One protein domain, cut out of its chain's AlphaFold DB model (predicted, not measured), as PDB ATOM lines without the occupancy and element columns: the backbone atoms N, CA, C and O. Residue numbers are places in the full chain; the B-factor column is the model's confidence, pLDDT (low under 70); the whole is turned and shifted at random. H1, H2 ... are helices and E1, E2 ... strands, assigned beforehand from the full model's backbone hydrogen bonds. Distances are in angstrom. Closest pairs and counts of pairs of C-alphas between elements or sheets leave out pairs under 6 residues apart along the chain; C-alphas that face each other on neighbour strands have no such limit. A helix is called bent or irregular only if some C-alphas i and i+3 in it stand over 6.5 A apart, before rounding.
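This is residues 27 to 141 and 178 to 279 of the 286 residues of an uncharacterized protein of Paenibacillus odorifer (UniProt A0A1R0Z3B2). This flat domain is built on a sheet of two long strands, E8 and E9, with E4 and E7 beside E8 and E11 beside E9; H3b, one arm of a bent helix, covers one face, and H4 crosses the opposite face. Beyond H3b come H1 and then the strand pair E1 and E10, while H2 and H3a, side by side, reach away from one end of the long strands. The printed part has 217 residues, with five named helices and eleven named strands in the order E1 E2 E3 H1 E4 E5 E6 E7 E8 E9 H2 H3 E10 H4 E11 H5. Its class is mixed, helices and strands; it is compact, with a radius of gyration of the C-alphas of 18.5 A and spans of 57 by 47 by 21 A.

Start at the hairpin of E8, residues 96 to 108, and E9, residues 114 to 124, where N 105 and O 117 are 2.8 A apart. E7, residues 86 to 89, joins them in a meander, each strand the antiparallel neighbour of the one before; look at N 86 and O 100, 2.9 A. E4, residues 67 to 69, is antiparallel to E8 on the same side as E7, with N 69 and O 104 2.8 A apart. E11, residues 258 to 265, is parallel to E9, with N 118 and O 260 2.9 A apart. H3, residues 178 to 207, was assigned as one helix by its hydrogen bonds but is bent: C-alphas 192 and 195 are 7.9 A apart, and arms H3a, residues 178 to 192, and H3b, residues 195 to 207, are about perpendicular at 78 degrees. H3b is on the sheet at a height of 5.9 A; its closest C-alphas to E9 are Ser 206 and Ala 119, 4.7 A. H4, residues 238 to 251, is on the opposite face at a height of 9.7 A. H2, residues 125 to 139, touches H3a at Phe 129 and Leu 187, C-alphas 6.2 A apart, opposite ways at a shallow tilt of 19 degrees; both only graze the sheet. H1, residues 54 to 64, touches H3b at Ala 54 and Lys 204, C-alphas 5.6 A apart, at a steep tilt of 43 degrees. E1, residues 31 to 36, is antiparallel to E10, residues 224 to 229; N 33 and O 227 are 2.9 A apart. In the hairpin of E2, residues 42 to 44, and E3, residues 50 to 52, N 43 and O 51 are 2.9 A apart; H5, residues 272 to 278, has its C-alpha 273 at 6.4 A from C-alpha 43. In the hairpin of E5, residues 73 to 75, and E6, residues 81 to 83, N 74 and O 82 are 2.9 A apart. Every O i to N i+4 pair is within hydrogen-bond range in H2, H3a, H3b and H4, against 6 of 7 in H1 and 2 of 3 in H5.

Find C-alpha 96 at (321.680, 171.544, 244.646); from there E8 runs 37.1 A to C-alpha 108 at (285.204, 171.544, 251.402). E9 measures 32.7 A, E11 23.6 A, H3a 21.3 A, H2 21.2 A, H4 19.9 A and H3b 18.3 A. H5 ends at C-alpha 278, (309.619, 157.245, 247.427).

The two C-alphas farthest apart, Glu 27 and Glu 92, are 59.0 A apart. Residues 142 to 177 are not printed, and C-alphas 141 and 178 stand 12.4 A apart across the cut. The link from H3 to E10 is long, with 16 residues. The model's pLDDT is under 70 at residues 27 to 30, 233 to 235 and 267 to 279.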
ATOM      1  N   GLU A  27     274.983 161.472 256.638       48.03
ATOM      2  CA  GLU A  27     274.783 162.042 255.301       48.03
ATOM      3  C   GLU A  27     276.064 162.646 254.699       48.03
ATOM      4  O   GLU A  27     276.172 162.749 253.479       48.03
ATOM      5  N   ASN A  28     277.053 162.983 255.538       51.97
ATOM      6  CA  ASN A  28     278.305 163.615 255.113       51.97
ATOM      7  C   ASN A  28     279.491 162.636 255.011       51.97
ATOM      8  O   ASN A  28     280.559 163.022 254.551       51.97
ATOM      9  N   ILE A  29     279.354 161.375 255.440       56.53
ATOM     10  CA  ILE A  29     280.434 160.380 255.316       56.53
ATOM     11  C   ILE A  29     280.277 159.668 253.974       56.53
ATOM     12  O   ILE A  29     279.344 158.891 253.786       56.53
ATOM     13  N   VAL A  30     281.199 159.913 253.042       63.50
ATOM     14  CA  VAL A  30     281.112 159.337 251.689       63.50
ATOM     15  C   VAL A  30     281.917 158.051 251.543       63.50
ATOM     16  O   VAL A  30     281.562 157.217 250.711       63.50
ATOM     17  N   GLY A  31     282.959 157.828 252.349       73.06
ATOM     18  CA  GLY A  31     283.721 156.595 252.219       73.06
ATOM     19  C   GLY A  31     284.579 156.228 253.409       73.06
ATOM     20  O   GLY A  31     284.951 157.040 254.257       73.06
ATOM     21  N   VAL A  32     284.899 154.944 253.422       82.50
ATOM     22  CA  VAL A  32     285.809 154.336 254.366       82.50
ATOM     23  C   VAL A  32     286.958 153.743 253.572       82.50
ATOM     24  O   VAL A  32     286.732 152.950 252.657       82.50
ATOM     25  N   VAL A  33     288.178 154.170 253.880       89.06
ATOM     26  CA  VAL A  33     289.379 153.795 253.136       89.06
ATOM     27  C   VAL A  33     290.226 152.881 254.003       89.06
ATOM     28  O   VAL A  33     290.613 153.241 255.113       89.06
ATOM     29  N   ARG A  34     290.525 151.690 253.486       91.56
ATOM     30  CA  ARG A  34     291.468 150.764 254.109       91.56
ATOM     31  C   ARG A  34     292.893 151.143 253.723       91.56
ATOM     32  O   ARG A  34     293.262 151.079 252.554       91.56
ATOM     33  N   LEU A  35     293.696 151.499 254.716       92.38
ATOM     34  CA  LEU A  35     295.123 151.767 254.596       92.38
ATOM     35  C   LEU A  35     295.914 150.571 255.131       92.38
ATOM     36  O   LEU A  35     295.524 149.944 256.117       92.38
ATOM     37  N   SER A  36     297.037 150.250 254.495       93.69
ATOM     38  CA  SER A  36     297.899 149.147 254.907       93.69
ATOM     39  C   SER A  36     299.374 149.537 254.795       93.69
ATOM     40  O   SER A  36     299.761 150.307 253.917       93.69
ATOM     41  N   ASN A  37     300.209 149.003 255.683       92.94
ATOM     42  CA  ASN A  37     301.665 149.126 255.587       92.94
ATOM     43  C   ASN A  37     302.205 148.380 254.353       92.94
ATOM     44  O   ASN A  37     303.111 148.853 253.681       92.94
ATOM     45  N   ALA A  38     301.607 147.233 254.013       91.25
ATOM     46  CA  ALA A  38     302.030 146.421 252.870       91.25
ATOM     47  C   ALA A  38     301.911 147.166 251.528       91.25
ATOM     48  O   ALA A  38     302.744 146.966 250.647       91.25
ATOM     49  N   ASP A  39     300.917 148.049 251.400       89.94
ATOM     50  CA  ASP A  39     300.717 148.909 250.227       89.94
ATOM     51  C   ASP A  39     301.461 150.256 250.344       89.94
ATOM     52  O   ASP A  39     301.301 151.135 249.502       89.94
ATOM     53  N   GLY A  40     302.250 150.452 251.405       91.06
ATOM     54  CA  GLY A  40     302.971 151.696 251.674       91.06
ATOM     55  C   GLY A  40     302.085 152.857 252.129       91.06
ATOM     56  O   GLY A  40     302.549 153.993 252.155       91.06
ATOM     57  N   HIS A  41     300.818 152.621 252.497       94.00
ATOM     58  CA  HIS A  41     299.899 153.668 252.965       94.00
ATOM     59  C   HIS A  41     300.188 154.133 254.397       94.00
ATOM     60  O   HIS A  41     299.843 155.257 254.772       94.00
ATOM     61  N   LEU A  42     300.763 153.246 255.209       91.88
ATOM     62  CA  LEU A  42     301.027 153.470 256.624       91.88
ATOM     63  C   LEU A  42     302.508 153.302 256.921       91.88
ATOM     64  O   LEU A  42     303.173 152.446 256.350       91.88
ATOM     65  N   ILE A  43     302.983 154.094 257.869       90.56
ATOM     66  CA  ILE A  43     304.354 154.100 258.358       90.56
ATOM     67  C   ILE A  43     304.309 153.920 259.869       90.56
ATOM     68  O   ILE A  43     303.524 154.593 260.532       90.56
ATOM     69  N   GLN A  44     305.132 153.033 260.420       88.69
ATOM     70  CA  GLN A  44     305.259 152.890 261.867       88.69
ATOM     71  C   GLN A  44     306.379 153.795 262.382       88.69
ATOM     72  O   GLN A  44     307.480 153.778 261.834       88.69
ATOM     73  N   PHE A  45     306.094 154.577 263.418       84.38
ATOM     74  CA  PHE A  45     307.083 155.375 264.136       84.38
ATOM     75  C   PHE A  45     307.712 154.567 265.280       84.38
ATOM     76  O   PHE A  45     307.143 153.575 265.743       84.38
ATOM     77  N   ASP A  46     308.863 155.023 265.780       78.12
ATOM     78  CA  ASP A  46     309.600 154.358 266.868       78.12
ATOM     79  C   ASP A  46     308.812 154.286 268.188       78.12
ATOM     80  O   ASP A  46     309.028 153.390 269.003       78.12
ATOM     81  N   ASP A  47     307.860 155.204 268.394       78.06
ATOM     82  CA  ASP A  47     306.941 155.207 269.539       78.06
ATOM     83  C   ASP A  47     305.809 154.162 269.417       78.06
ATOM     84  O   ASP A  47     304.981 154.020 270.321       78.06
ATOM     85  N   GLY A  48     305.779 153.402 268.317       79.50
ATOM     86  CA  GLY A  48     304.773 152.391 268.013       79.50
ATOM     87  C   GLY A  48     303.474 152.951 267.424       79.50
ATOM     88  O   GLY A  48     302.589 152.158 267.081       79.50
ATOM     89  N   GLU A  49     303.338 154.274 267.285       83.88
ATOM     90  CA  GLU A  49     302.219 154.892 266.575       83.88
ATOM     91  C   GLU A  49     302.367 154.730 265.058       83.88
ATOM     92  O   GLU A  49     303.450 154.491 264.524       83.88
ATOM     93  N   TRP A  50     301.247 154.859 264.344       88.56
ATOM     94  CA  TRP A  50     301.223 154.766 262.890       88.56
ATOM     95  C   TRP A  50     300.894 156.120 262.270       88.56
ATOM     96  O   TRP A  50     299.923 156.776 262.658       88.56
ATOM     97  N   GLY A  51     301.699 156.516 261.292       90.25
ATOM     98  CA  GLY A  51     301.500 157.669 260.431       90.25
ATOM     99  C   GLY A  51     300.897 157.287 259.080       90.25
ATOM    100  O   GLY A  51     301.162 156.204 258.558       90.25
ATOM    101  N   ILE A  52     300.119 158.190 258.484       91.44
ATOM    102  CA  ILE A  52     299.674 158.071 257.087       91.44
ATOM    103  C   ILE A  52     300.771 158.622 256.163       91.44
ATOM    104  O   ILE A  52     301.212 159.767 256.314       91.44
ATOM    105  N   SER A  53     301.224 157.820 255.202       93.12
ATOM    106  CA  SER A  53     302.217 158.228 254.201       93.12
ATOM    107  C   SER A  53     301.599 159.123 253.117       93.12
ATOM    108  O   SER A  53     300.380 159.301 253.053       93.12
ATOM    109  N   ALA A  54     302.421 159.658 252.210       93.00
ATOM    110  CA  ALA A  54     301.903 160.334 251.020       93.00
ATOM    111  C   ALA A  54     300.980 159.414 250.191       93.00
ATOM    112  O   ALA A  54     299.900 159.843 249.792       93.00
ATOM    113  N   GLU A  55     301.333 158.137 250.002       93.38
ATOM    114  CA  GLU A  55     300.468 157.175 249.297       93.38
ATOM    115  C   GLU A  55     299.151 156.922 250.038       93.38
ATOM    116  O   GLU A  55     298.091 156.848 249.417       93.38
ATOM    117  N   GLY A  56     299.181 156.867 251.373       94.44
ATOM    118  CA  GLY A  56     297.964 156.732 252.171       94.44
ATOM    119  C   GLY A  56     297.022 157.923 251.996       94.44
ATOM    120  O   GLY A  56     295.815 157.746 251.811       94.44
ATOM    121  N   TYR A  57     297.567 159.141 251.954       94.88
ATOM    122  CA  TYR A  57     296.784 160.331 251.622       94.88
ATOM    123  C   TYR A  57     296.294 160.326 250.170       94.88
ATOM    124  O   TYR A  57     295.203 160.833 249.909       94.88
ATOM    125  N   ARG A  58     297.028 159.725 249.218       94.00
ATOM    126  CA  ARG A  58     296.560 159.599 247.826       94.00
ATOM    127  C   ARG A  58     295.358 158.673 247.756       94.00
ATOM    128  O   ARG A  58     294.356 159.044 247.149       94.00
ATOM    129  N   ALA A  59     295.418 157.532 248.443       93.25
ATOM    130  CA  ALA A  59     294.292 156.612 248.565       93.25
ATOM    131  C   ALA A  59     293.062 157.298 249.183       93.25
ATOM    132  O   ALA A  59     291.953 157.160 248.667       93.25
ATOM    133  N   CYS A  60     293.255 158.111 250.230       92.19
ATOM    134  CA  CYS A  60     292.178 158.917 250.812       92.19
ATOM    135  C   CYS A  60     291.626 159.949 249.814       92.19
ATOM    136  O   CYS A  60     290.411 160.126 249.708       92.19
ATOM    137  N   ASN A  61     292.491 160.599 249.030       92.50
ATOM    138  CA  ASN A  61     292.068 161.648 248.104       92.50
ATOM    139  C   ASN A  61     291.234 161.147 246.920       92.50
ATOM    140  O   ASN A  61     290.451 161.916 246.367       92.50
ATOM    141  N   LEU A  62     291.313 159.859 246.574       89.94
ATOM    142  CA  LEU A  62     290.401 159.255 245.595       89.94
ATOM    143  C   LEU A  62     288.930 159.336 246.042       89.94
ATOM    144  O   LEU A  62     288.032 159.418 245.201       89.94
ATOM    145  N   VAL A  63     288.689 159.353 247.357       88.06
ATOM    146  CA  VAL A  63     287.363 159.546 247.960       88.06
ATOM    147  C   VAL A  63     287.091 161.028 248.224       88.06
ATOM    148  O   VAL A  63     286.016 161.514 247.878       88.06
ATOM    149  N   ALA A  64     288.057 161.747 248.808       88.19
ATOM    150  CA  ALA A  64     287.875 163.143 249.212       88.19
ATOM    151  C   ALA A  64     287.732 164.118 248.027       88.19
ATOM    152  O   ALA A  64     287.055 165.136 248.158       88.19
ATOM    153  N   ARG A  65     288.344 163.793 246.875       88.19
ATOM    154  CA  ARG A  65     288.358 164.600 245.640       88.19
ATOM    155  C   ARG A  65     288.830 166.040 245.853       88.19
ATOM    156  O   ARG A  65     288.290 166.973 245.266       88.19
ATOM    157  N   ILE A  66     289.846 166.218 246.692       91.25
ATOM    158  CA  ILE A  66     290.460 167.522 246.936       91.25
ATOM    159  C   ILE A  66     291.324 167.880 245.732       91.25
ATOM    160  O   ILE A  66     292.207 167.111 245.328       91.25
ATOM    161  N   SER A  67     291.081 169.064 245.180       93.44
ATOM    162  CA  SER A  67     291.867 169.609 244.080       93.44
ATOM    163  C   SER A  67     293.199 170.116 244.611       93.44
ATOM    164  O   SER A  67     293.244 170.781 245.642       93.44
ATOM    165  N   THR A  68     294.292 169.813 243.915       94.19
ATOM    166  CA  THR A  68     295.622 170.341 244.244       94.19
ATOM    167  C   THR A  68     296.140 171.171 243.085       94.19
ATOM    168  O   THR A  68     296.104 170.727 241.942       94.19
ATOM    169  N   ILE A  69     296.662 172.351 243.390       94.50
ATOM    170  CA  ILE A  69     297.224 173.292 242.436       94.50
ATOM    171  C   ILE A  69     298.650 173.620 242.868       94.50
ATOM    172  O   ILE A  69     298.963 173.756 244.054       94.50
ATOM    173  N   THR A  70     299.534 173.698 241.879       95.50
ATOM    174  CA  THR A  70     300.916 174.139 242.071       95.50
ATOM    175  C   THR A  70     301.003 175.560 241.535       95.50
ATOM    176  O   THR A  70     300.863 175.720 240.323       95.50
ATOM    177  N   PRO A  71     301.166 176.582 242.390       93.88
ATOM    178  CA  PRO A  71     301.335 177.946 241.906       93.88
ATOM    179  C   PRO A  71     302.621 178.054 241.083       93.88
ATOM    180  O   PRO A  71     303.570 177.337 241.386       93.88
ATOM    181  N   GLU A  72     302.670 178.929 240.076       93.81
ATOM    182  CA  GLU A  72     303.864 179.118 239.229       93.81
ATOM    183  C   GLU A  72     305.042 179.724 240.000       93.81
ATOM    184  O   GLU A  72     306.199 179.371 239.755       93.81
ATOM    185  N   THR A  73     304.741 180.616 240.947       95.00
ATOM    186  CA  THR A  73     305.718 181.286 241.804       95.00
ATOM    187  C   THR A  73     305.412 181.064 243.281       95.00
ATOM    188  O   THR A  73     304.276 180.795 243.675       95.00
ATOM    189  N   ILE A  74     306.453 181.166 244.107       94.25
ATOM    190  CA  ILE A  74     306.365 181.173 245.567       94.25
ATOM    191  C   ILE A  74     307.106 182.384 246.119       94.25
ATOM    192  O   ILE A  74     308.090 182.851 245.539       94.25
ATOM    193  N   ARG A  75     306.659 182.858 247.281       91.00
ATOM    194  CA  ARG A  75     307.353 183.893 248.042       91.00
ATOM    195  C   ARG A  75     308.153 183.249 249.168       91.00
ATOM    196  O   ARG A  75     307.583 182.601 250.042       91.00
ATOM    197  N   LEU A  76     309.469 183.418 249.137       89.75
ATOM    198  CA  LEU A  76     310.370 182.908 250.170       89.75
ATOM    199  C   LEU A  76     310.310 183.779 251.435       89.75
ATOM    200  O   LEU A  76     309.841 184.920 251.407       89.75
ATOM    201  N   ALA A  77     310.836 183.262 252.550       85.50
ATOM    202  CA  ALA A  77     310.872 183.976 253.833       85.50
ATOM    203  C   ALA A  77     311.678 185.289 253.791       85.50
ATOM    204  O   ALA A  77     311.418 186.204 254.567       85.50
ATOM    205  N   ASP A  78     312.636 185.397 252.869       86.94
ATOM    206  CA  ASP A  78     313.412 186.617 252.625       86.94
ATOM    207  C   ASP A  78     312.682 187.643 251.733       86.94
ATOM    208  O   ASP A  78     313.210 188.717 251.448       86.94
ATOM    209  N   GLY A  79     311.456 187.329 251.307       88.62
ATOM    210  CA  GLY A  79     310.602 188.186 250.499       88.62
ATOM    211  C   GLY A  79     310.808 188.067 248.989       88.62
ATOM    212  O   GLY A  79     310.046 188.709 248.264       88.62
ATOM    213  N   ARG A  80     311.771 187.266 248.507       92.25
ATOM    214  CA  ARG A  80     311.964 187.016 247.070       92.25
ATOM    215  C   ARG A  80     310.795 186.229 246.485       92.25
ATOM    216  O   ARG A  80     310.282 185.309 247.120       92.25
ATOM    217  N   GLU A  81     310.428 186.563 245.253       94.81
ATOM    218  CA  GLU A  81     309.505 185.776 244.437       94.81
ATOM    219  C   GLU A  81     310.310 184.933 243.442       94.81
ATOM    220  O   GLU A  81     311.164 185.453 242.719       94.81
ATOM    221  N   VAL A  82     310.085 183.623 243.456       96.31
ATOM    222  CA  VAL A  82     310.852 182.631 242.687       96.31
ATOM    223  C   VAL A  82     309.909 181.610 242.051       96.31
ATOM    224  O   VAL A  82     308.755 181.506 242.455       96.31
ATOM    225  N   SER A  83     310.385 180.847 241.064       97.00
ATOM    226  CA  SER A  83     309.607 179.773 240.428       97.00
ATOM    227  C   SER A  83     309.234 178.657 241.410       97.00
ATOM    228  O   SER A  83     309.905 178.467 242.417       97.00
ATOM    229  N   ASN A  84     308.217 177.858 241.101       96.38
ATOM    230  CA  ASN A  84     307.848 176.682 241.889       96.38
ATOM    231  C   ASN A  84     307.934 175.389 241.051       96.38
ATOM    232  O   ASN A  84     307.239 175.280 240.038       96.38
ATOM    233  N   PRO A  85     308.711 174.377 241.471       96.00
ATOM    234  CA  PRO A  85     309.635 174.395 242.607       96.00
ATOM    235  C   PRO A  85     310.819 175.356 242.385       96.00
ATOM    236  O   PRO A  85     311.143 175.719 241.250       96.00
ATOM    237  N   TYR A  86     311.479 175.746 243.474       97.44
ATOM    238  CA  TYR A  86     312.723 176.519 243.440       97.44
ATOM    239  C   TYR A  86     313.873 175.700 244.019       97.44
ATOM    240  O   TYR A  86     313.709 175.008 245.022       97.44
ATOM    241  N   ILE A  87     315.040 175.787 243.382       97.12
ATOM    242  CA  ILE A  87     316.253 175.078 243.790       97.12
ATOM    243  C   ILE A  87     317.338 176.116 244.063       97.12
ATOM    244  O   ILE A  87     317.667 176.923 243.191       97.12
ATOM    245  N   GLU A  88     317.902 176.082 245.268       95.69
ATOM    246  CA  GLU A  88     319.109 176.828 245.612       95.69
ATOM    247  C   GLU A  88     320.324 175.938 245.373       95.69
ATOM    248  O   GLU A  88     320.369 174.794 245.830       95.69
ATOM    249  N   PHE A  89     321.306 176.468 244.649       95.88
ATOM    250  CA  PHE A  89     322.564 175.788 244.367       95.88
ATOM    251  C   PHE A  89     323.659 176.328 245.281       95.88
ATOM    252  O   PHE A  89     323.757 177.537 245.495       95.88
ATOM    253  N   ASP A  90     324.499 175.428 245.779       92.88
ATOM    254  CA  ASP A  90     325.713 175.782 246.498       92.88
ATOM    255  C   ASP A  90     326.689 176.488 245.534       92.88
ATOM    256  O   ASP A  90     327.053 175.905 244.505       92.88
ATOM    257  N   PRO A  91     327.120 177.729 245.825       92.62
ATOM    258  CA  PRO A  91     328.015 178.479 244.950       92.62
ATOM    259  C   PRO A  91     329.404 177.846 244.798       92.62
ATOM    260  O   PRO A  91     330.064 178.111 243.795       92.62
ATOM    261  N   GLU A  92     329.863 177.037 245.759       91.06
ATOM    262  CA  GLU A  92     331.190 176.413 245.701       91.06
ATOM    263  C   GLU A  92     331.186 175.158 244.829       91.06
ATOM    264  O   GLU A  92     332.048 174.991 243.965       91.06
ATOM    265  N   THR A  93     330.208 174.274 245.037       89.81
ATOM    266  CA  THR A  93     330.139 172.990 244.322       89.81
ATOM    267  C   THR A  93     329.286 173.035 243.055       89.81
ATOM    268  O   THR A  93     329.382 172.134 242.224       89.81
ATOM    269  N   GLY A  94     328.428 174.048 242.900       93.06
ATOM    270  CA  GLY A  94     327.439 174.129 241.823       93.06
ATOM    271  C   GLY A  94     326.335 173.069 241.914       93.06
ATOM    272  O   GLY A  94     325.598 172.867 240.950       93.06
ATOM    273  N   THR A  95     326.225 172.362 243.041       94.19
ATOM    274  CA  THR A  95     325.230 171.301 243.247       94.19
ATOM    275  C   THR A  95     324.021 171.819 244.019       94.19
ATOM    276  O   THR A  95     324.113 172.823 244.717       94.19
ATOM    277  N   ALA A  96     322.874 171.146 243.903       95.19
ATOM    278  CA  ALA A  96     321.680 171.544 244.646       95.19
ATOM    279  C   ALA A  96     321.906 171.433 246.165       95.19
ATOM    280  O   ALA A  96     322.468 170.444 246.645       95.19
ATOM    281  N   ASP A  97     321.477 172.450 246.905       94.12
ATOM    282  CA  ASP A  97     321.645 172.568 248.359       94.12
ATOM    283  C   ASP A  97     320.293 172.602 249.075       94.12
ATOM    284  O   ASP A  97     320.087 171.903 250.069       94.12
ATOM    285  N   LYS A  98     319.329 173.352 248.528       96.06
ATOM    286  CA  LYS A  98     317.978 173.450 249.089       96.06
ATOM    287  C   LYS A  98     316.915 173.377 248.016       96.06
ATOM    288  O   LYS A  98     317.089 173.890 246.912       96.06
ATOM    289  N   PHE A  99     315.788 172.786 248.379       96.62
ATOM    290  CA  PHE A  99     314.620 172.659 247.527       96.62
ATOM    291  C   PHE A  99     313.426 173.291 248.218       96.62
ATOM    292  O   PHE A  99     313.166 173.037 249.393       96.62
ATOM    293  N   TRP A 100     312.681 174.085 247.468       97.38
ATOM    294  CA  TRP A 100     311.467 174.733 247.925       97.38
ATOM    295  C   TRP A 100     310.307 174.312 247.037       97.38
ATOM    296  O   TRP A 100     310.427 174.287 245.810       97.38
ATOM    297  N   SER A 101     309.159 174.029 247.643       97.25
ATOM    298  CA  SER A 101     307.918 173.898 246.889       97.25
ATOM    299  C   SER A 101     306.716 174.305 247.716       97.25
ATOM    300  O   SER A 101     306.662 174.054 248.918       97.25
ATOM    301  N   GLN A 102     305.737 174.901 247.045       96.81
ATOM    302  CA  GLN A 102     304.423 175.167 247.609       96.81
ATOM    303  C   GLN A 102     303.357 174.364 246.872       96.81
ATOM    304  O   GLN A 102     303.388 174.247 245.643       96.81
ATOM    305  N   LYS A 103     302.383 173.846 247.619       97.12
ATOM    306  CA  LYS A 103     301.150 173.277 247.066       97.12
ATOM    307  C   LYS A 103     299.953 173.918 247.752       97.12
ATOM    308  O   LYS A 103     299.974 174.129 248.964       97.12
ATOM    309  N   ILE A 104     298.926 174.202 246.961       96.25
ATOM    310  CA  ILE A 104     297.649 174.737 247.424       96.25
ATOM    311  C   ILE A 104     296.598 173.669 247.152       96.25
ATOM    312  O   ILE A 104     296.508 173.146 246.043       96.25
ATOM    313  N   THR A 105     295.809 173.320 248.155       95.38
ATOM    314  CA  THR A 105     294.705 172.375 248.040       95.38
ATOM    315  C   THR A 105     293.388 173.067 248.333       95.38
ATOM    316  O   THR A 105     293.287 173.886 249.243       95.38
ATOM    317  N   VAL A 106     292.376 172.746 247.533       93.88
ATOM    318  CA  VAL A 106     291.030 173.302 247.650       93.88
ATOM    319  C   VAL A 106     290.057 172.148 247.834       93.88
ATOM    320  O   VAL A 106     289.919 171.277 246.970       93.88
ATOM    321  N   GLY A 107     289.404 172.138 248.989       91.44
ATOM    322  CA  GLY A 107     288.405 171.157 249.377       91.44
ATOM    323  C   GLY A 107     287.173 171.833 249.963       91.44
ATOM    324  O   GLY A 107     286.941 173.029 249.781       91.44
ATOM    325  N   MET A 108     286.368 171.051 250.674       87.38
ATOM    326  CA  MET A 108     285.204 171.544 251.402       87.38
ATOM    327  C   MET A 108     285.273 171.104 252.864       87.38
ATOM    328  O   MET A 108     285.780 170.032 253.207       87.38
ATOM    329  N   SER A 109     284.718 171.939 253.729       84.69
ATOM    330  CA  SER A 109     284.453 171.621 255.129       84.69
ATOM    331  C   SER A 109     283.174 170.783 255.264       84.69
ATOM    332  O   SER A 109     282.314 170.833 254.379       84.69
ATOM    333  N   PRO A 110     282.967 170.086 256.401       80.25
ATOM    334  CA  PRO A 110     281.729 169.344 256.664       80.25
ATOM    335  C   PRO A 110     280.459 170.209 256.618       80.25
ATOM    336  O   PRO A 110     279.355 169.690 256.492       80.25
ATOM    337  N   SER A 111     280.618 171.532 256.719       80.69
ATOM    338  CA  SER A 111     279.550 172.529 256.598       80.69
ATOM    339  C   SER A 111     279.385 173.067 255.166       80.69
ATOM    340  O   SER A 111     278.768 174.116 254.990       80.69
ATOM    341  N   TYR A 112     279.963 172.403 254.156       81.38
ATOM    342  CA  TYR A 112     279.923 172.776 252.732       81.38
ATOM    343  C   TYR A 112     280.510 174.159 252.397       81.38
ATOM    344  O   TYR A 112     280.163 174.766 251.385       81.38
ATOM    345  N   LYS A 113     281.424 174.672 253.231       86.44
ATOM    346  CA  LYS A 113     282.220 175.867 252.903       86.44
ATOM    347  C   LYS A 113     283.541 175.468 252.245       86.44
ATOM    348  O   LYS A 113     284.127 174.495 252.729       86.44
ATOM    349  N   PRO A 114     284.034 176.207 251.236       90.25
ATOM    350  CA  PRO A 114     285.362 175.983 250.677       90.25
ATOM    351  C   PRO A 114     286.448 176.058 251.752       90.25
ATOM    352  O   PRO A 114     286.382 176.895 252.653       90.25
ATOM    353  N   VAL A 115     287.447 175.188 251.643       92.50
ATOM    354  CA  VAL A 115     288.642 175.201 252.489       92.50
ATOM    355  C   VAL A 115     289.855 175.238 251.580       92.50
ATOM    356  O   VAL A 115     290.047 174.336 250.761       92.50
ATOM    357  N   VAL A 116     290.671 176.271 251.735       95.25
ATOM    358  CA  VAL A 116     291.944 176.427 251.041       95.25
ATOM    359  C   VAL A 116     293.044 176.129 252.042       95.25
ATOM    360  O   VAL A 116     293.144 176.794 253.067       95.25
ATOM    361  N   SER A 117     293.866 175.130 251.758       95.19
ATOM    362  CA  SER A 117     295.056 174.842 252.553       95.19
ATOM    363  C   SER A 117     296.304 174.976 251.710       95.19
ATOM    364  O   SER A 117     296.344 174.557 250.557       95.19
ATOM    365  N   SER A 118     297.339 175.550 252.291       96.19
ATOM    366  CA  SER A 118     298.582 175.866 251.610       96.19
ATOM    367  C   SER A 118     299.741 175.399 252.464       96.19
ATOM    368  O   SER A 118     299.770 175.623 253.676       96.19
ATOM    369  N   ALA A 119     300.693 174.719 251.835       95.50
ATOM    370  CA  ALA A 119     301.915 174.313 252.499       95.50
ATOM    371  C   ALA A 119     303.123 174.667 251.646       95.50
ATOM    372  O   ALA A 119     303.227 174.215 250.503       95.50
ATOM    373  N   THR A 120     304.038 175.436 252.232       95.75
ATOM    374  CA  THR A 120     305.361 175.718 251.667       95.75
ATOM    375  C   THR A 120     306.392 174.904 252.427       95.75
ATOM    376  O   THR A 120     306.524 175.034 253.644       95.75
ATOM    377  N   VAL A 121     307.129 174.062 251.710       95.12
ATOM    378  CA  VAL A 121     308.131 173.169 252.288       95.12
ATOM    379  C   VAL A 121     309.517 173.573 251.818       95.12
ATOM    380  O   VAL A 121     309.739 173.759 250.621       95.12
ATOM    381  N   LEU A 122     310.434 173.672 252.778       95.19
ATOM    382  CA  LEU A 122     311.874 173.739 252.568       95.19
ATOM    383  C   LEU A 122     312.485 172.374 252.875       95.19
ATOM    384  O   LEU A 122     312.294 171.838 253.966       95.19
ATOM    385  N   PHE A 123     313.251 171.841 251.933       94.88
ATOM    386  CA  PHE A 123     314.103 170.677 252.122       94.88
ATOM    387  C   PHE A 123     315.570 171.099 251.985       94.88
ATOM    388  O   PHE A 123     316.053 171.357 250.882       94.88
ATOM    389  N   ASP A 124     316.250 171.220 253.123       94.31
ATOM    390  CA  ASP A 124     317.664 171.571 253.252       94.31
ATOM    391  C   ASP A 124     318.495 170.287 253.353       94.31
ATOM    392  O   ASP A 124     318.461 169.551 254.348       94.31
ATOM    393  N   ILE A 125     319.246 170.013 252.289       93.25
ATOM    394  CA  ILE A 125     320.016 168.779 252.152       93.25
ATOM    395  C   ILE A 125     321.128 168.699 253.194       93.25
ATOM    396  O   ILE A 125     321.437 167.615 253.697       93.25
ATOM    397  N   ARG A 126     321.738 169.834 253.532       91.75
ATOM    398  CA  ARG A 126     322.855 169.887 254.470       91.75
ATOM    399  C   ARG A 126     322.385 169.557 255.880       91.75
ATOM    400  O   ARG A 126     322.999 168.727 256.549       91.75
ATOM    401  N   VAL A 127     321.283 170.167 256.316       92.00
ATOM    402  CA  VAL A 127     320.671 169.867 257.620       92.00
ATOM    403  C   VAL A 127     320.285 168.391 257.696       92.00
ATOM    404  O   VAL A 127     320.591 167.725 258.688       92.00
ATOM    405  N   ARG A 128     319.691 167.853 256.624       90.94
ATOM    406  CA  ARG A 128     319.327 166.436 256.539       90.94
ATOM    407  C   ARG A 128     320.540 165.515 256.675       90.94
ATOM    408  O   ARG A 128     320.517 164.599 257.492       90.94
ATOM    409  N   PHE A 129     321.614 165.786 255.936       92.88
ATOM    410  CA  PHE A 129     322.846 164.999 255.999       92.88
ATOM    411  C   PHE A 129     323.475 164.998 257.392       92.88
ATOM    412  O   PHE A 129     323.867 163.945 257.889       92.88
ATOM    413  N   VAL A 130     323.547 166.164 258.045       94.00
ATOM    414  CA  VAL A 130     324.058 166.276 259.420       94.00
ATOM    415  C   VAL A 130     323.238 165.403 260.368       94.00
ATOM    416  O   VAL A 130     323.819 164.673 261.169       94.00
ATOM    417  N   LYS A 131     321.906 165.437 260.254       91.69
ATOM    418  CA  LYS A 131     320.995 164.640 261.084       91.69
ATOM    419  C   LYS A 131     321.189 163.135 260.874       91.69
ATOM    420  O   LYS A 131     321.384 162.417 261.852       91.69
ATOM    421  N   GLU A 132     321.209 162.674 259.621       92.31
ATOM    422  CA  GLU A 132     321.449 161.259 259.291       92.31
ATOM    423  C   GLU A 132     322.821 160.787 259.793       92.31
ATOM    424  O   GLU A 132     322.947 159.712 260.384       92.31
ATOM    425  N   LEU A 133     323.858 161.612 259.621       94.00
ATOM    426  CA  LEU A 133     325.201 161.288 260.090       94.00
ATOM    427  C   LEU A 133     325.257 161.192 261.620       94.00
ATOM    428  O   LEU A 133     325.867 160.264 262.150       94.00
ATOM    429  N   MET A 134     324.605 162.111 262.340       94.06
ATOM    430  CA  MET A 134     324.510 162.058 263.802       94.06
ATOM    431  C   MET A 134     323.823 160.782 264.282       94.06
ATOM    432  O   MET A 134     324.360 160.114 265.162       94.06
ATOM    433  N   GLN A 135     322.697 160.409 263.672       92.81
ATOM    434  CA  GLN A 135     321.973 159.184 264.010       92.81
ATOM    435  C   GLN A 135     322.850 157.943 263.810       92.81
ATOM    436  O   GLN A 135     322.952 157.098 264.700       92.81
ATOM    437  N   LYS A 136     323.587 157.863 262.695       94.19
ATOM    438  CA  LYS A 136     324.522 156.752 262.465       94.19
ATOM    439  C   LYS A 136     325.696 156.739 263.438       94.19
ATOM    440  O   LYS A 136     326.142 155.665 263.823       94.19
ATOM    441  N   ILE A 137     326.171 157.896 263.892       94.88
ATOM    442  CA  ILE A 137     327.212 157.988 264.930       94.88
ATOM    443  C   ILE A 137     326.680 157.572 266.307       94.88
ATOM    444  O   ILE A 137     327.420 157.012 267.117       94.88
ATOM    445  N   GLU A 138     325.414 157.855 266.606       93.94
ATOM    446  CA  GLU A 138     324.770 157.403 267.840       93.94
ATOM    447  C   GLU A 138     324.641 155.878 267.882       93.94
ATOM    448  O   GLU A 138     324.939 155.280 268.919       93.94
ATOM    449  N   GLU A 139     324.281 155.264 266.751       94.00
ATOM    450  CA  GLU A 139     324.231 153.809 266.565       94.00
ATOM    451  C   GLU A 139     325.637 153.174 266.555       94.00
ATOM    452  O   GLU A 139     325.849 152.111 267.141       94.00
ATOM    453  N   ASN A 140     326.607 153.832 265.912       95.62
ATOM    454  CA  ASN A 140     327.967 153.346 265.705       95.62
ATOM    455  C   ASN A 140     329.004 154.437 266.015       95.62
ATOM    456  O   ASN A 140     329.362 155.256 265.168       95.62
ATOM    457  N   ARG A 141     329.563 154.408 267.229       94.81
ATOM    458  CA  ARG A 141     330.549 155.406 267.685       94.81
ATOM    459  C   ARG A 141     331.853 155.403 266.880       94.81
ATOM    460  O   ARG A 141     332.555 156.410 266.889       94.81
ATOM    461  N   ILE A 178     331.236 152.076 256.758       95.75
ATOM    462  CA  ILE A 178     330.140 151.742 255.839       95.75
ATOM    463  C   ILE A 178     328.867 152.560 256.089       95.75
ATOM    464  O   ILE A 178     328.149 152.868 255.137       95.75
ATOM    465  N   ASP A 179     328.591 152.948 257.334       95.19
ATOM    466  CA  ASP A 179     327.418 153.750 257.681       95.19
ATOM    467  C   ASP A 179     327.566 155.183 257.158       95.19
ATOM    468  O   ASP A 179     326.624 155.732 256.593       95.19
ATOM    469  N   VAL A 180     328.772 155.757 257.228       95.44
ATOM    470  CA  VAL A 180     329.068 157.084 256.658       95.44
ATOM    471  C   VAL A 180     328.958 157.059 255.135       95.44
ATOM    472  O   VAL A 180     328.359 157.960 254.549       95.44
ATOM    473  N   ILE A 181     329.469 156.009 254.483       94.50
ATOM    474  CA  ILE A 181     329.337 155.837 253.026       94.50
ATOM    475  C   ILE A 181     327.858 155.812 252.614       94.50
ATOM    476  O   ILE A 181     327.489 156.453 251.630       94.50
ATOM    477  N   ARG A 182     326.999 155.117 253.370       93.94
ATOM    478  CA  ARG A 182     325.550 155.079 253.108       93.94
ATOM    479  C   ARG A 182     324.906 156.457 253.236       93.94
ATOM    480  O   ARG A 182     324.129 156.835 252.366       93.94
ATOM    481  N   VAL A 183     325.269 157.232 254.258       94.31
ATOM    482  CA  VAL A 183     324.764 158.606 254.425       94.31
ATOM    483  C   VAL A 183     325.217 159.508 253.266       94.31
ATOM    484  O   VAL A 183     324.442 160.319 252.767       94.31
ATOM    485  N   ILE A 184     326.439 159.330 252.751       93.81
ATOM    486  CA  ILE A 184     326.914 160.044 251.551       93.81
ATOM    487  C   ILE A 184     326.131 159.621 250.295       93.81
ATOM    488  O   ILE A 184     325.813 160.458 249.453       93.81
ATOM    489  N   GLN A 185     325.782 158.342 250.149       93.38
ATOM    490  CA  GLN A 185     324.934 157.889 249.039       93.38
ATOM    491  C   GLN A 185     323.529 158.500 249.120       93.38
ATOM    492  O   GLN A 185     323.012 158.973 248.107       93.38
ATOM    493  N   ASN A 186     322.943 158.566 250.318       92.38
ATOM    494  CA  ASN A 186     321.666 159.243 250.544       92.38
ATOM    495  C   ASN A 186     321.748 160.736 250.213       92.38
ATOM    496  O   ASN A 186     320.857 161.258 249.550       92.38
ATOM    497  N   LEU A 187     322.836 161.414 250.595       93.25
ATOM    498  CA  LEU A 187     323.089 162.810 250.226       93.25
ATOM    499  C   LEU A 187     323.025 163.018 248.710       93.25
ATOM    500  O   LEU A 187     322.388 163.963 248.248       93.25
ATOM    501  N   ILE A 188     323.677 162.144 247.940       93.19
ATOM    502  CA  ILE A 188     323.676 162.212 246.474       93.19
ATOM    503  C   ILE A 188     322.255 162.010 245.937       93.19
ATOM    504  O   ILE A 188     321.775 162.843 245.172       93.19
ATOM    505  N   ASN A 189     321.546 160.976 246.399       90.88
ATOM    506  CA  ASN A 189     320.160 160.721 245.992       90.88
ATOM    507  C   ASN A 189     319.238 161.911 246.313       90.88
ATOM    508  O   ASN A 189     318.407 162.300 245.493       90.88
ATOM    509  N   ASN A 190     319.417 162.532 247.480       92.62
ATOM    510  CA  ASN A 190     318.659 163.708 247.900       92.62
ATOM    511  C   ASN A 190     318.969 164.925 247.022       92.62
ATOM    512  O   ASN A 190     318.059 165.681 246.696       92.62
ATOM    513  N   LYS A 191     320.216 165.095 246.564       93.94
ATOM    514  CA  LYS A 191     320.570 166.128 245.574       93.94
ATOM    515  C   LYS A 191     319.928 165.866 244.211       93.94
ATOM    516  O   LYS A 191     319.529 166.815 243.544       93.94
ATOM    517  N   GLU A 192     319.812 164.605 243.799       92.31
ATOM    518  CA  GLU A 192     319.232 164.223 242.505       92.31
ATOM    519  C   GLU A 192     317.696 164.259 242.476       92.31
ATOM    520  O   GLU A 192     317.103 164.439 241.409       92.31
ATOM    521  N   HIS A 193     317.035 164.035 243.615       93.25
ATOM    522  CA  HIS A 193     315.578 163.847 243.695       93.25
ATOM    523  C   HIS A 193     314.876 164.749 244.717       93.25
ATOM    524  O   HIS A 193     313.676 164.583 244.966       93.25
ATOM    525  N   GLY A 194     315.591 165.716 245.294       92.75
ATOM    526  CA  GLY A 194     315.059 166.647 246.290       92.75
ATOM    527  C   GLY A 194     313.837 167.427 245.802       92.75
ATOM    528  O   GLY A 194     312.934 167.705 246.586       92.75
ATOM    529  N   ASP A 195     313.740 167.692 244.496       94.25
ATOM    530  CA  ASP A 195     312.606 168.367 243.859       94.25
ATOM    531  C   ASP A 195     311.306 167.552 243.963       94.25
ATOM    532  O   ASP A 195     310.233 168.095 244.234       94.25
ATOM    533  N   LYS A 196     311.388 166.232 243.777       93.69
ATOM    534  CA  LYS A 196     310.246 165.314 243.888       93.69
ATOM    535  C   LYS A 196     309.861 165.089 245.343       93.69
ATOM    536  O   LYS A 196     308.667 165.009 245.647       93.69
ATOM    537  N   ILE A 197     310.861 165.000 246.222       92.06
ATOM    538  CA  ILE A 197     310.664 164.852 247.666       92.06
ATOM    539  C   ILE A 197     309.919 166.081 248.193       92.06
ATOM    540  O   ILE A 197     308.809 165.937 248.707       92.06
ATOM    541  N   VAL A 198     310.441 167.293 247.969       94.69
ATOM    542  CA  VAL A 198     309.824 168.528 248.482       94.69
ATOM    543  C   VAL A 198     308.409 168.735 247.940       94.69
ATOM    544  O   VAL A 198     307.514 169.121 248.687       94.69
ATOM    545  N   GLN A 199     308.161 168.415 246.666       95.88
ATOM    546  CA  GLN A 199     306.823 168.529 246.082       95.88
ATOM    547  C   GLN A 199     305.832 167.545 246.700       95.88
ATOM    548  O   GLN A 199     304.666 167.892 246.898       95.88
ATOM    549  N   THR A 200     306.281 166.324 246.994       95.19
ATOM    550  CA  THR A 200     305.445 165.308 247.640       95.19
ATOM    551  C   THR A 200     305.140 165.693 249.080       95.19
ATOM    552  O   THR A 200     303.990 165.579 249.506       95.19
ATOM    553  N   LEU A 201     306.131 166.213 249.806       93.75
ATOM    554  CA  LEU A 201     305.957 166.704 251.169       93.75
ATOM    555  C   LEU A 201     305.028 167.917 251.217       93.75
ATOM    556  O   LEU A 201     304.112 167.927 252.029       93.75
ATOM    557  N   ALA A 202     305.182 168.887 250.312       95.81
ATOM    558  CA  ALA A 202     304.281 170.038 250.219       95.81
ATOM    559  C   ALA A 202     302.849 169.615 249.875       95.81
ATOM    560  O   ALA A 202     301.878 170.101 250.458       95.81
ATOM    561  N   TRP A 203     302.696 168.649 248.970       96.62
ATOM    562  CA  TRP A 203     301.389 168.091 248.641       96.62
ATOM    563  C   TRP A 203     300.750 167.412 249.857       96.62
ATOM    564  O   TRP A 203     299.623 167.739 250.228       96.62
ATOM    565  N   LYS A 204     301.488 166.530 250.537       95.19
ATOM    566  CA  LYS A 204     301.017 165.852 251.748       95.19
ATOM    567  C   LYS A 204     300.684 166.854 252.861       95.19
ATOM    568  O   LYS A 204     299.670 166.716 253.538       95.19
ATOM    569  N   ALA A 205     301.528 167.860 253.053       94.19
ATOM    570  CA  ALA A 205     301.368 168.878 254.078       94.19
ATOM    571  C   ALA A 205     300.160 169.784 253.836       94.19
ATOM    572  O   ALA A 205     299.441 170.102 254.774       94.19
ATOM    573  N   SER A 206     299.897 170.157 252.586       95.56
ATOM    574  CA  SER A 206     298.691 170.918 252.265       95.56
ATOM    575  C   SER A 206     297.445 170.048 252.443       95.56
ATOM    576  O   SER A 206     296.473 170.485 253.043       95.56
ATOM    577  N   ILE A 207     297.462 168.789 251.990       94.06
ATOM    578  CA  ILE A 207     296.265 167.941 252.033       94.06
ATOM    579  C   ILE A 207     295.910 167.463 253.448       94.06
ATOM    580  O   ILE A 207     294.730 167.366 253.768       94.06
ATOM    581  N   LYS A 208     296.895 167.213 254.327       92.69
ATOM    582  CA  LYS A 208     296.655 166.760 255.716       92.69
ATOM    583  C   LYS A 208     295.869 167.776 256.555       92.69
ATOM    584  O   LYS A 208     295.294 167.395 257.569       92.69
ATOM    585  N   GLN A 209     295.878 169.052 256.162       90.88
ATOM    586  CA  GLN A 209     295.168 170.132 256.854       90.88
ATOM    587  C   GLN A 209     293.669 170.142 256.534       90.88
ATOM    588  O   GLN A 209     292.884 170.743 257.264       90.88
ATOM    589  N   GLN A 210     293.257 169.482 255.451       90.50
ATOM    590  CA  GLN A 210     291.875 169.501 254.998       90.50
ATOM    591  C   GLN A 210     290.963 168.759 255.987       90.50
ATOM    592  O   GLN A 210     291.246 167.610 256.329       90.50
ATOM    593  N   PRO A 211     289.822 169.343 256.401       88.12
ATOM    594  CA  PRO A 211     288.889 168.710 257.339       88.12
ATOM    595  C   PRO A 211     288.312 167.372 256.866       88.12
ATOM    596  O   PRO A 211     287.816 166.586 257.670       88.12
ATOM    597  N   SER A 212     288.332 167.124 255.557       86.50
ATOM    598  CA  SER A 212     287.914 165.861 254.950       86.50
ATOM    599  C   SER A 212     288.938 164.738 255.073       86.50
ATOM    600  O   SER A 212     288.592 163.581 254.812       86.50
ATOM    601  N   MET A 213     290.172 165.064 255.459       89.50
ATOM    602  CA  MET A 213     291.260 164.111 255.591       89.50
ATOM    603  C   MET A 213     291.382 163.561 257.015       89.50
ATOM    604  O   MET A 213     291.132 164.262 257.997       89.50
ATOM    605  N   PRO A 214     291.791 162.288 257.155       87.25
ATOM    606  CA  PRO A 214     292.043 161.695 258.457       87.25
ATOM    607  C   PRO A 214     293.266 162.321 259.139       87.25
ATOM    608  O   PRO A 214     294.203 162.806 258.495       87.25
ATOM    609  N   SER A 215     293.282 162.241 260.473       84.31
ATOM    610  CA  SER A 215     294.427 162.661 261.278       84.31
ATOM    611  C   SER A 215     295.694 161.902 260.886       84.31
ATOM    612  O   SER A 215     295.658 160.693 260.671       84.31
ATOM    613  N   ALA A 216     296.825 162.611 260.869       80.62
ATOM    614  CA  ALA A 216     298.114 162.051 260.459       80.62
ATOM    615  C   ALA A 216     298.550 160.842 261.292       80.62
ATOM    616  O   ALA A 216     299.167 159.931 260.749       80.62
ATOM    617  N   LYS A 217     298.214 160.832 262.587       81.50
ATOM    618  CA  LYS A 217     298.462 159.722 263.510       81.50
ATOM    619  C   LYS A 217     297.185 158.917 263.720       81.50
ATOM    620  O   LYS A 217     296.114 159.494 263.938       81.50
ATOM    621  N   LEU A 218     297.311 157.594 263.674       83.44
ATOM    622  CA  LEU A 218     296.218 156.651 263.882       83.44
ATOM    623  C   LEU A 218     296.701 155.376 264.581       83.44
ATOM    624  O   LEU A 218     297.898 155.113 264.699       83.44
ATOM    625  N   LYS A 219     295.750 154.560 265.040       82.69
ATOM    626  CA  LYS A 219     296.035 153.199 265.506       82.69
ATOM    627  C   LYS A 219     295.789 152.215 264.368       82.69
ATOM    628  O   LYS A 219     294.671 152.141 263.863       82.69
ATOM    629  N   ALA A 220     296.814 151.448 264.013       85.75
ATOM    630  CA  ALA A 220     296.697 150.330 263.089       85.75
ATOM    631  C   ALA A 220     296.772 149.003 263.853       85.75
ATOM    632  O   ALA A 220     297.535 148.864 264.811       85.75
ATOM    633  N   TYR A 221     296.003 148.013 263.410       86.94
ATOM    634  CA  TYR A 221     296.057 146.644 263.914       86.94
ATOM    635  C   TYR A 221     296.678 145.767 262.831       86.94
ATOM    636  O   TYR A 221     296.194 145.740 261.703       86.94
ATOM    637  N   ASN A 222     297.769 145.069 263.159       88.12
ATOM    638  CA  ASN A 222     298.536 144.255 262.205       88.12
ATOM    639  C   ASN A 222     298.941 145.028 260.931       88.12
ATOM    640  O   ASN A 222     298.890 144.488 259.829       88.12
ATOM    641  N   GLY A 223     299.306 146.308 261.078       87.62
ATOM    642  CA  GLY A 223     299.697 147.168 259.958       87.62
ATOM    643  C   GLY A 223     298.550 147.546 259.019       87.62
ATOM    644  O   GLY A 223     298.810 147.972 257.898       87.62
ATOM    645  N   VAL A 224     297.296 147.390 259.451       91.19
ATOM    646  CA  VAL A 224     296.101 147.804 258.710       91.19
ATOM    647  C   VAL A 224     295.304 148.780 259.563       91.19
ATOM    648  O   VAL A 224     295.092 148.560 260.758       91.19
ATOM    649  N   ALA A 225     294.860 149.864 258.948       89.44
ATOM    650  CA  ALA A 225     293.980 150.826 259.575       89.44
ATOM    651  C   ALA A 225     292.899 151.214 258.598       89.44
ATOM    652  O   ALA A 225     293.165 151.457 257.424       89.44
ATOM    653  N   ASP A 226     291.693 151.331 259.107       87.62
ATOM    654  CA  ASP A 226     290.607 151.796 258.297       87.62
ATOM    655  C   ASP A 226     290.181 153.204 258.742       87.62
ATOM    656  O   ASP A 226     289.946 153.456 259.929       87.62
ATOM    657  N   VAL A 227     290.123 154.137 257.792       86.62
ATOM    658  CA  VAL A 227     289.939 155.569 258.056       86.62
ATOM    659  C   VAL A 227     288.678 156.109 257.395       86.62
ATOM    660  O   VAL A 227     288.315 155.723 256.284       86.62
ATOM    661  N   LEU A 228     288.005 157.021 258.094       85.69
ATOM    662  CA  LEU A 228     286.844 157.731 257.567       85.69
ATOM    663  C   LEU A 228     287.319 158.927 256.749       85.69
ATOM    664  O   LEU A 228     288.145 159.707 257.224       85.69
ATOM    665  N   VAL A 229     286.780 159.060 255.540       85.31
ATOM    666  CA  VAL A 229     287.104 160.149 254.619       85.31
ATOM    667  C   VAL A 229     285.811 160.806 254.159       85.31
ATOM    668  O   VAL A 229     284.860 160.138 253.739       85.31
ATOM    669  N   ILE A 230     285.773 162.133 254.236       83.88
ATOM    670  CA  ILE A 230     284.638 162.914 253.747       83.88
ATOM    671  C   ILE A 230     284.896 163.246 252.279       83.88
ATOM    672  O   ILE A 230     285.875 163.904 251.944       83.88
ATOM    673  N   GLY A 231     284.019 162.773 251.402       76.25
ATOM    674  CA  GLY A 231     284.013 163.137 249.989       76.25
ATOM    675  C   GLY A 231     282.912 164.142 249.703       76.25
ATOM    676  O   GLY A 231     281.876 164.139 250.362       76.25
ATOM    677  N   TYR A 232     283.104 164.973 248.685       71.50
ATOM    678  CA  TYR A 232     282.068 165.887 248.214       71.50
ATOM    679  C   TYR A 232     281.761 165.591 246.750       71.50
ATOM    680  O   TYR A 232     282.660 165.333 245.945       71.50
ATOM    681  N   LYS A 233     280.467 165.563 246.411       64.25
ATOM    682  CA  LYS A 233     280.018 165.375 245.023       64.25
ATOM    683  C   LYS A 233     280.224 166.637 244.192       64.25
ATOM    684  O   LYS A 233     280.507 166.518 243.004       64.25
ATOM    685  N   ASP A 234     280.107 167.801 244.826       64.12
ATOM    686  CA  ASP A 234     280.321 169.089 244.183       64.12
ATOM    687  C   ASP A 234     281.818 169.322 244.015       64.12
ATOM    688  O   ASP A 234     282.550 169.601 244.964       64.12
ATOM    689  N   THR A 235     282.273 169.162 242.780       65.00
ATOM    690  CA  THR A 235     283.634 169.479 242.369       65.00
ATOM    691  C   THR A 235     283.706 170.948 241.984       65.00
ATOM    692  O   THR A 235     282.845 171.445 241.257       65.00
ATOM    693  N   PHE A 236     284.746 171.642 242.435       79.69
ATOM    694  CA  PHE A 236     285.108 172.932 241.861       79.69
ATOM    695  C   PHE A 236     285.488 172.720 240.391       79.69
ATOM    696  O   PHE A 236     286.274 171.821 240.088       79.69
ATOM    697  N   ASP A 237     284.919 173.516 239.488       86.31
ATOM    698  CA  ASP A 237     285.403 173.561 238.111       86.31
ATOM    699  C   ASP A 237     286.754 174.293 238.034       86.31
ATOM    700  O   ASP A 237     287.199 174.942 238.985       86.31
ATOM    701  N   GLU A 238     287.434 174.158 236.898       85.56
ATOM    702  CA  GLU A 238     288.774 174.714 236.696       85.56
ATOM    703  C   GLU A 238     288.799 176.248 236.808       85.56
ATOM    704  O   GLU A 238     289.735 176.805 237.379       85.56
ATOM    705  N   SER A 239     287.742 176.929 236.347       88.75
ATOM    706  CA  SER A 239     287.627 178.392 236.429       88.75
ATOM    707  C   SER A 239     287.563 178.859 237.880       88.75
ATOM    708  O   SER A 239     288.331 179.722 238.296       88.75
ATOM    709  N   LYS A 240     286.694 178.240 238.682       89.06
ATOM    710  CA  LYS A 240     286.516 178.572 240.095       89.06
ATOM    711  C   LYS A 240     287.753 178.228 240.916       89.06
ATOM    712  O   LYS A 240     288.102 178.959 241.837       89.06
ATOM    713  N   LEU A 241     288.429 177.129 240.587       90.44
ATOM    714  CA  LEU A 241     289.718 176.790 241.187       90.44
ATOM    715  C   LEU A 241     290.773 177.861 240.901       90.44
ATOM    716  O   LEU A 241     291.482 178.275 241.817       90.44
ATOM    717  N   HIS A 242     290.859 178.326 239.654       89.56
ATOM    718  CA  HIS A 242     291.796 179.371 239.262       89.56
ATOM    719  C   HIS A 242     291.498 180.706 239.960       89.56
ATOM    720  O   HIS A 242     292.423 181.354 240.447       89.56
ATOM    721  N   GLU A 243     290.223 181.084 240.082       91.69
ATOM    722  CA  GLU A 243     289.791 182.273 240.830       91.69
ATOM    723  C   GLU A 243     290.196 182.195 242.308       91.69
ATOM    724  O   GLU A 243     290.863 183.101 242.805       91.69
ATOM    725  N   ILE A 244     289.871 181.084 242.981       91.00
ATOM    726  CA  ILE A 244     290.207 180.853 244.397       91.00
ATOM    727  C   ILE A 244     291.718 180.941 244.623       91.00
ATOM    728  O   ILE A 244     292.169 181.593 245.564       91.00
ATOM    729  N   VAL A 245     292.513 180.289 243.770       89.19
ATOM    730  CA  VAL A 245     293.975 180.296 243.910       89.19
ATOM    731  C   VAL A 245     294.551 181.677 243.637       89.19
ATOM    732  O   VAL A 245     295.423 182.117 244.381       89.19
ATOM    733  N   THR A 246     294.049 182.383 242.626       91.75
ATOM    734  CA  THR A 246     294.511 183.737 242.304       91.75
ATOM    735  C   THR A 246     294.214 184.706 243.450       91.75
ATOM    736  O   THR A 246     295.099 185.453 243.864       91.75
ATOM    737  N   GLU A 247     292.999 184.664 244.009       93.19
ATOM    738  CA  GLU A 247     292.613 185.484 245.166       93.19
ATOM    739  C   GLU A 247     293.492 185.172 246.386       93.19
ATOM    740  O   GLU A 247     294.017 186.087 247.031       93.19
ATOM    741  N   TYR A 248     293.723 183.882 246.652       93.19
ATOM    742  CA  TYR A 248     294.588 183.432 247.735       93.19
ATOM    743  C   TYR A 248     296.031 183.923 247.562       93.19
ATOM    744  O   TYR A 248     296.595 184.495 248.490       93.19
ATOM    745  N   GLN A 249     296.628 183.770 246.377       89.56
ATOM    746  CA  GLN A 249     298.004 184.208 246.122       89.56
ATOM    747  C   GLN A 249     298.177 185.727 246.242       89.56
ATOM    748  O   GLN A 249     299.237 186.194 246.657       89.56
ATOM    749  N   GLN A 250     297.152 186.504 245.888       89.56
ATOM    750  CA  GLN A 250     297.205 187.965 245.948       89.56
ATOM    751  C   GLN A 250     296.956 188.515 247.353       89.56
ATOM    752  O   GLN A 250     297.554 189.525 247.726       89.56
ATOM    753  N   THR A 251     296.055 187.894 248.117       90.88
ATOM    754  CA  THR A 251     295.542 188.485 249.364       90.88
ATOM    755  C   THR A 251     295.875 187.687 250.625       90.88
ATOM    756  O   THR A 251     295.736 188.223 251.723       90.88
ATOM    757  N   GLY A 252     296.292 186.424 250.498       89.62
ATOM    758  CA  GLY A 252     296.407 185.477 251.615       89.62
ATOM    759  C   GLY A 252     295.052 185.047 252.193       89.62
ATOM    760  O   GLY A 252     294.991 184.416 253.244       89.62
ATOM    761  N   SER A 253     293.946 185.408 251.540       92.06
ATOM    762  CA  SER A 253     292.583 185.122 251.982       92.06
ATOM    763  C   SER A 253     291.692 184.751 250.798       92.06
ATOM    764  O   SER A 253     292.032 185.042 249.656       92.06
ATOM    765  N   VAL A 254     290.560 184.095 251.057       92.06
ATOM    766  CA  VAL A 254     289.544 183.821 250.031       92.06
ATOM    767  C   VAL A 254     288.164 184.065 250.626       92.06
ATOM    768  O   VAL A 254     287.820 183.508 251.674       92.06
ATOM    769  N   ALA A 255     287.363 184.904 249.975       89.25
ATOM    770  CA  ALA A 255     286.046 185.281 250.466       89.25
ATOM    771  C   ALA A 255     285.132 184.057 250.667       89.25
ATOM    772  O   ALA A 255     284.823 183.305 249.745       89.25
ATOM    773  N   GLY A 256     284.662 183.862 251.904       87.38
ATOM    774  CA  GLY A 256     283.762 182.758 252.254       87.38
ATOM    775  C   GLY A 256     284.433 181.386 252.385       87.38
ATOM    776  O   GLY A 256     283.726 180.412 252.652       87.38
ATOM    777  N   ALA A 257     285.760 181.310 252.249       90.06
ATOM    778  CA  ALA A 257     286.538 180.107 252.505       90.06
ATOM    779  C   ALA A 257     287.243 180.163 253.866       90.06
ATOM    780  O   ALA A 257     287.560 181.232 254.390       90.06
ATOM    781  N   GLU A 258     287.510 178.992 254.431       91.06
ATOM    782  CA  GLU A 258     288.484 178.838 255.509       91.06
ATOM    783  C   GLU A 258     289.879 178.686 254.895       91.06
ATOM    784  O   GLU A 258     290.047 177.906 253.957       91.06
ATOM    785  N   VAL A 259     290.864 179.435 255.397       91.69
ATOM    786  CA  VAL A 259     292.245 179.408 254.896       91.69
ATOM    787  C   VAL A 259     293.166 178.842 255.968       91.69
ATOM    788  O   VAL A 259     293.179 179.330 257.099       91.69
ATOM    789  N   LEU A 260     293.924 177.811 255.604       91.44
ATOM    790  CA  LEU A 260     294.883 177.119 256.457       91.44
ATOM    791  C   LEU A 260     296.271 177.218 255.813       91.44
ATOM    792  O   LEU A 260     296.441 176.901 254.638       91.44
ATOM    793  N   GLU A 261     297.267 177.681 256.564       88.88
ATOM    794  CA  GLU A 261     298.629 177.859 256.055       88.88
ATOM    795  C   GLU A 261     299.643 177.181 256.964       88.88
ATOM    796  O   GLU A 261     299.566 177.264 258.191       88.88
ATOM    797  N   GLU A 262     300.631 176.540 256.349       88.38
ATOM    798  CA  GLU A 262     301.734 175.903 257.056       88.38
ATOM    799  C   GLU A 262     303.046 176.128 256.302       88.38
ATOM    800  O   GLU A 262     303.129 175.990 255.079       88.38
ATOM    801  N   MET A 263     304.098 176.454 257.047       85.06
ATOM    802  CA  MET A 263     305.463 176.480 256.539       85.06
ATOM    803  C   MET A 263     306.249 175.384 257.252       85.06
ATOM    804  O   MET A 263     306.333 175.393 258.479       85.06
ATOM    805  N   ILE A 264     306.803 174.438 256.494       85.00
ATOM    806  CA  ILE A 264     307.497 173.271 257.050       85.00
ATOM    807  C   ILE A 264     308.959 173.292 256.624       85.00
ATOM    808  O   ILE A 264     309.273 173.373 255.436       85.00
ATOM    809  N   ASN A 265     309.856 173.142 257.595       80.88
ATOM    810  CA  ASN A 265     311.233 172.749 257.335       80.88
ATOM    811  C   ASN A 265     311.324 171.215 257.390       80.88
ATOM    812  O   ASN A 265     311.481 170.628 258.458       80.88
ATOM    813  N   ALA A 266     311.194 170.558 256.236       78.56
ATOM    814  CA  ALA A 266     311.160 169.096 256.136       78.56
ATOM    815  C   ALA A 266     312.459 168.426 256.602       78.56
ATOM    816  O   ALA A 266     312.468 167.252 256.960       78.56
ATOM    817  N   SER A 267     313.552 169.180 256.632       67.62
ATOM    818  CA  SER A 267     314.864 168.738 257.109       67.62
ATOM    819  C   SER A 267     314.854 168.372 258.601       67.62
ATOM    820  O   SER A 267     315.672 167.571 259.053       67.62
ATOM    821  N   GLU A 268     313.919 168.943 259.371       58.16
ATOM    822  CA  GLU A 268     313.782 168.721 260.814       58.16
ATOM    823  C   GLU A 268     312.836 167.557 261.149       58.16
ATOM    824  O   GLU A 268     313.050 166.869 262.152       58.16
ATOM    825  N   GLU A 269     311.858 167.249 260.292       54.28
ATOM    826  CA  GLU A 269     310.964 166.098 260.468       54.28
ATOM    827  C   GLU A 269     311.694 164.769 260.158       54.28
ATOM    828  O   GLU A 269     312.649 164.694 259.377       54.28
ATOM    829  N   SER A 270     311.326 163.676 260.830       50.19
ATOM    830  CA  SER A 270     311.855 162.330 260.556       50.19
ATOM    831  C   SER A 270     311.189 161.737 259.306       50.19
ATOM    832  O   SER A 270     310.361 160.838 259.382       50.19
ATOM    833  N   VAL A 271     311.565 162.243 258.128       54.16
ATOM    834  CA  VAL A 271     311.041 161.790 256.818       54.16
ATOM    835  C   VAL A 271     311.603 160.417 256.381       54.16
ATOM    836  O   VAL A 271     311.241 159.897 255.332       54.16
ATOM    837  N   GLU A 272     312.467 159.779 257.187       50.81
ATOM    838  CA  GLU A 272     313.178 158.529 256.831       50.81
ATOM    839  C   GLU A 272     312.253 157.412 256.339       50.81
ATOM    840  O   GLU A 272     312.543 156.731 255.354       50.81
ATOM    841  N   ALA A 273     311.103 157.246 256.984       48.62
ATOM    842  CA  ALA A 273     310.173 156.207 256.588       48.62
ATOM    843  C   ALA A 273     309.434 156.533 255.280       48.62
ATOM    844  O   ALA A 273     309.141 155.614 254.522       48.62
ATOM    845  N   GLU A 274     309.182 157.807 254.963       53.22
ATOM    846  CA  GLU A 274     308.532 158.208 253.706       53.22
ATOM    847  C   GLU A 274     309.466 158.066 252.503       53.22
ATOM    848  O   GLU A 274     309.038 157.603 251.448       53.22
ATOM    849  N   GLU A 275     310.753 158.374 252.667       50.78
ATOM    850  CA  GLU A 275     311.763 158.253 251.609       50.78
ATOM    851  C   GLU A 275     311.969 156.803 251.149       50.78
ATOM    852  O   GLU A 275     312.133 156.554 249.951       50.78
ATOM    853  N   SER A 276     311.859 155.830 252.064       41.75
ATOM    854  CA  SER A 276     311.959 154.403 251.724       41.75
ATOM    855  C   SER A 276     310.892 153.947 250.711       41.75
ATOM    856  O   SER A 276     311.164 153.081 249.874       41.75
ATOM    857  N   PHE A 277     309.715 154.588 250.712       40.97
ATOM    858  CA  PHE A 277     308.621 154.333 249.766       40.97
ATOM    859  C   PHE A 277     308.662 155.238 248.527       40.97
ATOM    860  O   PHE A 277     308.090 154.888 247.495       40.97
ATOM    861  N   LEU A 278     309.377 156.368 248.582       45.53
ATOM    862  CA  LEU A 278     309.619 157.245 247.427       45.53
ATOM    863  C   LEU A 278     310.694 156.691 246.468       45.53
ATOM    864  O   LEU A 278     310.929 157.257 245.397       45.53
ATOM    865  N   SER A 279     311.299 155.546 246.805       37.72
ATOM    866  CA  SER A 279     312.224 154.791 245.958       37.72
ATOM    867  C   SER A 279     311.604 154.389 244.599       37.72
ATOM    868  O   SER A 279     310.878 153.406 244.448       37.72
TER     869      SER A 279